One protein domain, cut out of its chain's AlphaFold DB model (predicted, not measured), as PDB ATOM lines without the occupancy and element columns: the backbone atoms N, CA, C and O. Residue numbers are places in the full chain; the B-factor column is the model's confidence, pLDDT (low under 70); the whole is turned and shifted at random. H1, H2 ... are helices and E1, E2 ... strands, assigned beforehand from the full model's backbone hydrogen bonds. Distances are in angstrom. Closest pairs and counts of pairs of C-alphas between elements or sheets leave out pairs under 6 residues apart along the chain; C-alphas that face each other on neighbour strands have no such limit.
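AT A GLANCE: This is residues 27 to 74 of the 74 residues of an uncharacterized protein of Morella rubra (UniProt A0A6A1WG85). A long, twisted hairpin of two strands, E1 and E2, runs through most of the length of a rod, and a short winding stretch with the one-turn helix H1 covers one side of it near the middle. The turn of the hairpin, residues 54 to 58, makes one end of the rod, and the last residues, 70 to 74, reach out at the other. The printed part has 48 residues with one named helix and two named strands, in the order H1, E1, E2; the sheet is E1 - E2, antiparallel, and the class is mostly strand. The whole is loose, with a radius of gyration of the C-alphas of 12.1 A, and the C-alphas span 42 by 17 by 13 A.

HOW THE PARTS SIT: E1, residues 45 to 53, and E2, residues 59 to 69, are antiparallel neighbours and form a hairpin, with 153 degrees between their N-to-C directions. C-alphas 53 and 59 face each other at 4.7 A, beside the tight link of 5 residues. Farther along, C-alphas 49 and 63 face each other at 4.5 A, and C-alphas 45 and 69 at 4.2 A. Across the pair, N 50 and O 62 are within hydrogen-bond range at 2.8 A, and so are N 46 and O 68 at 3.0 A. H1, residues 33 to 36, has 4 pairs of C-alphas within 8 A with E1, the closest being those of Cys 36 and Cys 47, 5.7 A apart. It also has 4 such pairs with E2, the closest being those of Cys 36 and Cys 63, 5.8 A apart. H1 is too short for a pair of O i and N i+4 inside it, and its one pair of O i and N i+3 is not within range.

IN THESE COORDINATES: E2, Val 59 to Val 69, is the longest strand by residues, with 11, and measures 27.5 A from first to last C-alpha; C-alpha 69 is at (72.267, 13.226, 108.710). E1, Lys 45 to Val 53, measures 24.9 A, from C-alpha 45 at (68.133, 13.926, 109.104) to C-alpha 53 at (53.140, -1.259, 96.235). H1, Asn 33 to Cys 36, measures 5.1 A and begins with C-alpha 33 at (54.404, 14.026, 99.991).

THE WHOLE: The two C-alphas farthest apart are those of Asp 56 and Thr 74, 42.4 A. The C-alphas of Val 27 and Thr 74, the first and last printed, are 17.4 A apart, and Thr 74 is the chain's last residue. The printed part has no cut. The link from H1 to E1, 8 residues, is short, and no link is long. The mean pLDDT of the printed part is 90.1, and residue 74 is the one printed residue under 70.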
ATOM      1  N   VAL A  27      58.855  16.595 112.025       92.12
ATOM      2  CA  VAL A  27      58.898  15.146 111.790       92.12
ATOM      3  C   VAL A  27      58.494  14.874 110.334       92.12
ATOM      4  O   VAL A  27      57.534  15.460 109.836       92.12
ATOM      5  N   CYS A  28      59.253  14.046 109.607       93.56
ATOM      6  CA  CYS A  28      59.030  13.831 108.168       93.56
ATOM      7  C   CYS A  28      57.706  13.103 107.882       93.56
ATOM      8  O   CYS A  28      57.088  13.318 106.845       93.56
ATOM      9  N   GLU A  29      57.275  12.254 108.807       92.81
ATOM     10  CA  GLU A  29      56.083  11.414 108.723       92.81
ATOM     11  C   GLU A  29      54.779  12.232 108.723       92.81
ATOM     12  O   GLU A  29      53.781  11.787 108.160       92.81
ATOM     13  N   ASP A  30      54.803  13.449 109.280       92.31
ATOM     14  CA  ASP A  30      53.671  14.388 109.278       92.31
ATOM     15  C   ASP A  30      53.650  15.292 108.031       92.31
ATOM     16  O   ASP A  30      52.748  16.118 107.847       92.31
ATOM     17  N   LEU A  31      54.662  15.175 107.166       91.06
ATOM     18  CA  LEU A  31      54.856  16.074 106.044       91.06
ATOM     19  C   LEU A  31      54.100  15.594 104.794       91.06
ATOM     20  O   LEU A  31      54.186  14.422 104.423       91.06
ATOM     21  N   PRO A  32      53.417  16.494 104.062       91.25
ATOM     22  CA  PRO A  32      52.816  16.128 102.789       91.25
ATOM     23  C   PRO A  32      53.872  15.661 101.780       91.25
ATOM     24  O   PRO A  32      54.937  16.269 101.632       91.25
ATOM     25  N   ASN A  33      53.524  14.635 100.997       90.50
ATOM     26  CA  ASN A  33      54.404  14.026  99.991       90.50
ATOM     27  C   ASN A  33      55.009  15.038  98.999       90.50
ATOM     28  O   ASN A  33      56.132  14.850  98.536       90.50
ATOM     29  N   SER A  34      54.309  16.140  98.706       88.69
ATOM     30  CA  SER A  34      54.784  17.195  97.800       88.69
ATOM     31  C   SER A  34      56.000  17.974  98.314       88.69
ATOM     32  O   SER A  34      56.706  18.576  97.510       88.69
ATOM     33  N   PHE A  35      56.248  17.985  99.627       88.88
ATOM     34  CA  PHE A  35      57.366  18.713 100.239       88.88
ATOM     35  C   PHE A  35      58.472  17.786 100.766       88.88
ATOM     36  O   PHE A  35      59.594  18.238 100.972       88.88
ATOM     37  N   CYS A  36      58.190  16.485 100.899       92.38
ATOM     38  CA  CYS A  36      59.071  15.493 101.516       92.38
ATOM     39  C   CYS A  36      60.517  15.495 100.988       92.38
ATOM     40  O   CYS A  36      61.458  15.559 101.772       92.38
ATOM     41  N   ALA A  37      60.717  15.465  99.666       84.44
ATOM     42  CA  ALA A  37      62.033  15.218  99.061       84.44
ATOM     43  C   ALA A  37      63.113  16.270  99.391       84.44
ATOM     44  O   ALA A  37      64.305  15.986  99.261       84.44
ATOM     45  N   PHE A  38      62.716  17.477  99.805       85.06
ATOM     46  CA  PHE A  38      63.637  18.577 100.109       85.06
ATOM     47  C   PHE A  38      63.687  18.939 101.596       85.06
ATOM     48  O   PHE A  38      64.454  19.822 101.984       85.06
ATOM     49  N   SER A  39      62.892  18.275 102.429       92.12
ATOM     50  CA  SER A  39      62.784  18.595 103.846       92.12
ATOM     51  C   SER A  39      63.815  17.858 104.694       92.12
ATOM     52  O   SER A  39      64.368  16.821 104.318       92.12
ATOM     53  N   ILE A  40      64.095  18.439 105.856       93.38
ATOM     54  CA  ILE A  40      65.032  17.909 106.839       93.38
ATOM     55  C   ILE A  40      64.315  17.925 108.185       93.38
ATOM     56  O   ILE A  40      63.798  18.967 108.591       93.38
ATOM     57  N   ALA A  41      64.274  16.777 108.854       93.25
ATOM     58  CA  ALA A  41      63.718  16.647 110.192       93.25
ATOM     59  C   ALA A  41      64.469  17.543 111.183       93.25
ATOM     60  O   ALA A  41      65.668  17.786 111.032       93.25
ATOM     61  N   SER A  42      63.805  17.940 112.270       90.81
ATOM     62  CA  SER A  42      64.453  18.679 113.367       90.81
ATOM     63  C   SER A  42      65.622  17.904 113.994       90.81
ATOM     64  O   SER A  42      66.499  18.503 114.606       90.81
ATOM     65  N   SER A  43      65.670  16.581 113.800       90.38
ATOM     66  CA  SER A  43      66.800  15.722 114.173       90.38
ATOM     67  C   SER A  43      68.029  15.848 113.252       90.38
ATOM     68  O   SER A  43      68.997  15.108 113.424       90.38
ATOM     69  N   GLY A  44      67.995  16.739 112.254       91.50
ATOM     70  CA  GLY A  44      69.076  16.967 111.288       91.50
ATOM     71  C   GLY A  44      69.158  15.917 110.177       91.50
ATOM     72  O   GLY A  44      70.114  15.907 109.403       91.50
ATOM     73  N   LYS A  45      68.177  15.015 110.088       94.12
ATOM     74  CA  LYS A  45      68.133  13.926 109.104       94.12
ATOM     75  C   LYS A  45      67.284  14.291 107.894       94.12
ATOM     76  O   LYS A  45      66.250  14.940 108.031       94.12
ATOM     77  N   ARG A  46      67.705  13.866 106.703       93.50
ATOM     78  CA  ARG A  46      66.948  14.105 105.461       93.50
ATOM     79  C   ARG A  46      65.613  13.361 105.492       93.50
ATOM     80  O   ARG A  46      65.566  12.223 105.947       93.50
ATOM     81  N   CYS A  47      64.558  13.965 104.962       94.81
ATOM     82  CA  CYS A  47      63.322  13.250 104.661       94.81
ATOM     83  C   CYS A  47      63.451  12.517 103.313       94.81
ATOM     84  O   CYS A  47      64.127  12.992 102.398       94.81
ATOM     85  N   LEU A  48      62.826  11.347 103.192       94.25
ATOM     86  CA  LEU A  48      62.841  10.505 102.000       94.25
ATOM     87  C   LEU A  48      61.416  10.067 101.660       94.25
ATOM     88  O   LEU A  48      60.659   9.653 102.533       94.25
ATOM     89  N   LEU A  49      61.057  10.172 100.379       94.31
ATOM     90  CA  LEU A  49      59.763   9.720  99.877       94.31
ATOM     91  C   LEU A  49      59.874   8.249  99.469       94.31
ATOM     92  O   LEU A  49      60.434   7.923  98.420       94.31
ATOM     93  N   GLU A  50      59.358   7.363 100.307       91.62
ATOM     94  CA  GLU A  50      59.269   5.937 100.026       91.62
ATOM     95  C   GLU A  50      58.070   5.659  99.122       91.62
ATOM     96  O   GLU A  50      57.027   6.304  99.217       91.62
ATOM     97  N   THR A  51      58.233   4.701  98.213       91.69
ATOM     98  CA  THR A  51      57.163   4.236  97.331       91.69
ATOM     99  C   THR A  51      56.976   2.747  97.561       91.69
ATOM    100  O   THR A  51      57.887   1.962  97.293       91.69
ATOM    101  N   SER A  52      55.815   2.363  98.072       88.31
ATOM    102  CA  SER A  52      55.430   0.974  98.302       88.31
ATOM    103  C   SER A  52      54.305   0.585  97.348       88.31
ATOM    104  O   SER A  52      53.494   1.409  96.930       88.31
ATOM    105  N   VAL A  53      54.272  -0.691  96.969       90.38
ATOM    106  CA  VAL A  53      53.140  -1.259  96.235       90.38
ATOM    107  C   VAL A  53      52.282  -1.989  97.255       90.38
ATOM    108  O   VAL A  53      52.749  -2.936  97.893       90.38
ATOM    109  N   ALA A  54      51.056  -1.521  97.447       84.31
ATOM    110  CA  ALA A  54      50.094  -2.170  98.317       84.31
ATOM    111  C   ALA A  54      49.664  -3.523  97.727       84.31
ATOM    112  O   ALA A  54      49.843  -3.806  96.540       84.31
ATOM    113  N   GLY A  55      49.090  -4.389  98.563       84.44
ATOM    114  CA  GLY A  55      48.695  -5.742  98.150       84.44
ATOM    115  C   GLY A  55      47.633  -5.789  97.042       84.44
ATOM    116  O   GLY A  55      47.485  -6.818  96.389       84.44
ATOM    117  N   ASP A  56      46.919  -4.688  96.807       88.69
ATOM    118  CA  ASP A  56      45.953  -4.512  95.716       88.69
ATOM    119  C   ASP A  56      46.590  -3.991  94.409       88.69
ATOM    120  O   ASP A  56      45.892  -3.790  93.416       88.69
ATOM    121  N   GLY A  57      47.910  -3.786  94.395       87.88
ATOM    122  CA  GLY A  57      48.654  -3.235  93.265       87.88
ATOM    123  C   GLY A  57      48.640  -1.707  93.184       87.88
ATOM    124  O   GLY A  57      49.210  -1.159  92.238       87.88
ATOM    125  N   SER A  58      48.020  -1.007  94.141       89.44
ATOM    126  CA  SER A  58      48.100   0.453  94.217       89.44
ATOM    127  C   SER A  58      49.489   0.910  94.673       89.44
ATOM    128  O   SER A  58      50.194   0.210  95.400       89.44
ATOM    129  N   VAL A  59      49.917   2.078  94.192       89.62
ATOM    130  CA  VAL A  59      51.202   2.687  94.555       89.62
ATOM    131  C   VAL A  59      50.946   3.705  95.657       89.62
ATOM    132  O   VAL A  59      50.221   4.676  95.443       89.62
ATOM    133  N   GLU A  60      51.541   3.488  96.825       90.19
ATOM    134  CA  GLU A  60      51.464   4.394  97.965       90.19
ATOM    135  C   GLU A  60      52.797   5.122  98.141       90.19
ATOM    136  O   GLU A  60      53.877   4.541  98.016       90.19
ATOM    137  N   HIS A  61      52.718   6.422  98.415       91.00
ATOM    138  CA  HIS A  61      53.877   7.252  98.707       91.00
ATOM    139  C   HIS A  61      53.840   7.655 100.179       91.00
ATOM    140  O   HIS A  61      52.859   8.256 100.624       91.00
ATOM    141  N   GLN A  62      54.906   7.353 100.916       92.06
ATOM    142  CA  GLN A  62      55.034   7.680 102.332       92.06
ATOM    143  C   GLN A  62      56.322   8.467 102.568       92.06
ATOM    144  O   GLN A  62      57.404   8.041 102.172       92.06
ATOM    145  N   CYS A  63      56.217   9.619 103.227       94.44
ATOM    146  CA  CYS A  63      57.392  10.352 103.675       94.44
ATOM    147  C   CYS A  63      57.940   9.735 104.968       94.44
ATOM    148  O   CYS A  63      57.187   9.523 105.920       94.44
ATOM    149  N   ARG A  64      59.245   9.458 105.014       93.94
ATOM    150  CA  ARG A  64      59.941   8.955 106.206       93.94
ATOM    151  C   ARG A  64      61.243   9.684 106.463       93.94
ATOM    152  O   ARG A  64      61.888  10.203 105.551       93.94
ATOM    153  N   THR A  65      61.655   9.693 107.724       94.25
ATOM    154  CA  THR A  65      62.975  10.191 108.106       94.25
ATOM    155  C   THR A  65      64.058   9.189 107.689       94.25
ATOM    156  O   THR A  65      64.047   8.035 108.108       94.25
ATOM    157  N   SER A  66      65.022   9.630 106.882       92.00
ATOM    158  CA  SER A  66      66.195   8.836 106.502       92.00
ATOM    159  C   SER A  66      67.194   8.728 107.657       92.00
ATOM    160  O   SER A  66      67.254   9.593 108.524       92.00
ATOM    161  N   GLU A  67      68.065   7.722 107.639       91.56
ATOM    162  CA  GLU A  67      69.203   7.637 108.568       91.56
ATOM    163  C   GLU A  67      70.334   8.627 108.227       91.56
ATOM    164  O   GLU A  67      71.241   8.851 109.031       91.56
ATOM    165  N   VAL A  68      70.282   9.259 107.048       91.50
ATOM    166  CA  VAL A  68      71.315  10.185 106.575       91.50
ATOM    167  C   VAL A  68      71.167  11.558 107.237       91.50
ATOM    168  O   VAL A  68      70.250  12.326 106.926       91.50
ATOM    169  N   VAL A  69      72.126  11.895 108.101       91.69
ATOM    170  CA  VAL A  69      72.267  13.226 108.710       91.69
ATOM    171  C   VAL A  69      72.841  14.217 107.694       91.69
ATOM    172  O   VAL A  69      73.758  13.906 106.929       91.69
ATOM    173  N   VAL A  70      72.297  15.430 107.671       90.44
ATOM    174  CA  VAL A  70      72.764  16.520 106.816       90.44
ATOM    175  C   VAL A  70      74.044  17.120 107.390       90.44
ATOM    176  O   VAL A  70      74.139  17.442 108.573       90.44
ATOM    177  N   GLN A  71      75.042  17.297 106.527       90.12
ATOM    178  CA  GLN A  71      76.306  17.922 106.898       90.12
ATOM    179  C   GLN A  71      76.076  19.356 107.404       90.12
ATOM    180  O   GLN A  71      75.443  20.157 106.720       90.12
ATOM    181  N   GLY A  72      76.618  19.678 108.582       84.88
ATOM    182  CA  GLY A  72      76.520  21.012 109.186       84.88
ATOM    183  C   GLY A  72      75.307  21.237 110.097       84.88
ATOM    184  O   GLY A  72      75.122  22.356 110.560       84.88
ATOM    185  N   MET A  73      74.501  20.206 110.374       80.81
ATOM    186  CA  MET A  73      73.383  20.267 111.334       80.81
ATOM    187  C   MET A  73      73.741  19.670 112.707       80.81
ATOM    188  O   MET A  73      72.904  19.046 113.353       80.81
ATOM    189  N   THR A  74      74.996  19.852 113.131       62.34
ATOM    190  CA  THR A  74      75.560  19.397 114.417       62.34
ATOM    191  C   THR A  74      75.923  20.567 115.308       62.34
ATOM    192  O   THR A  74      76.626  21.462 114.781       62.34
TER     193      THR A  74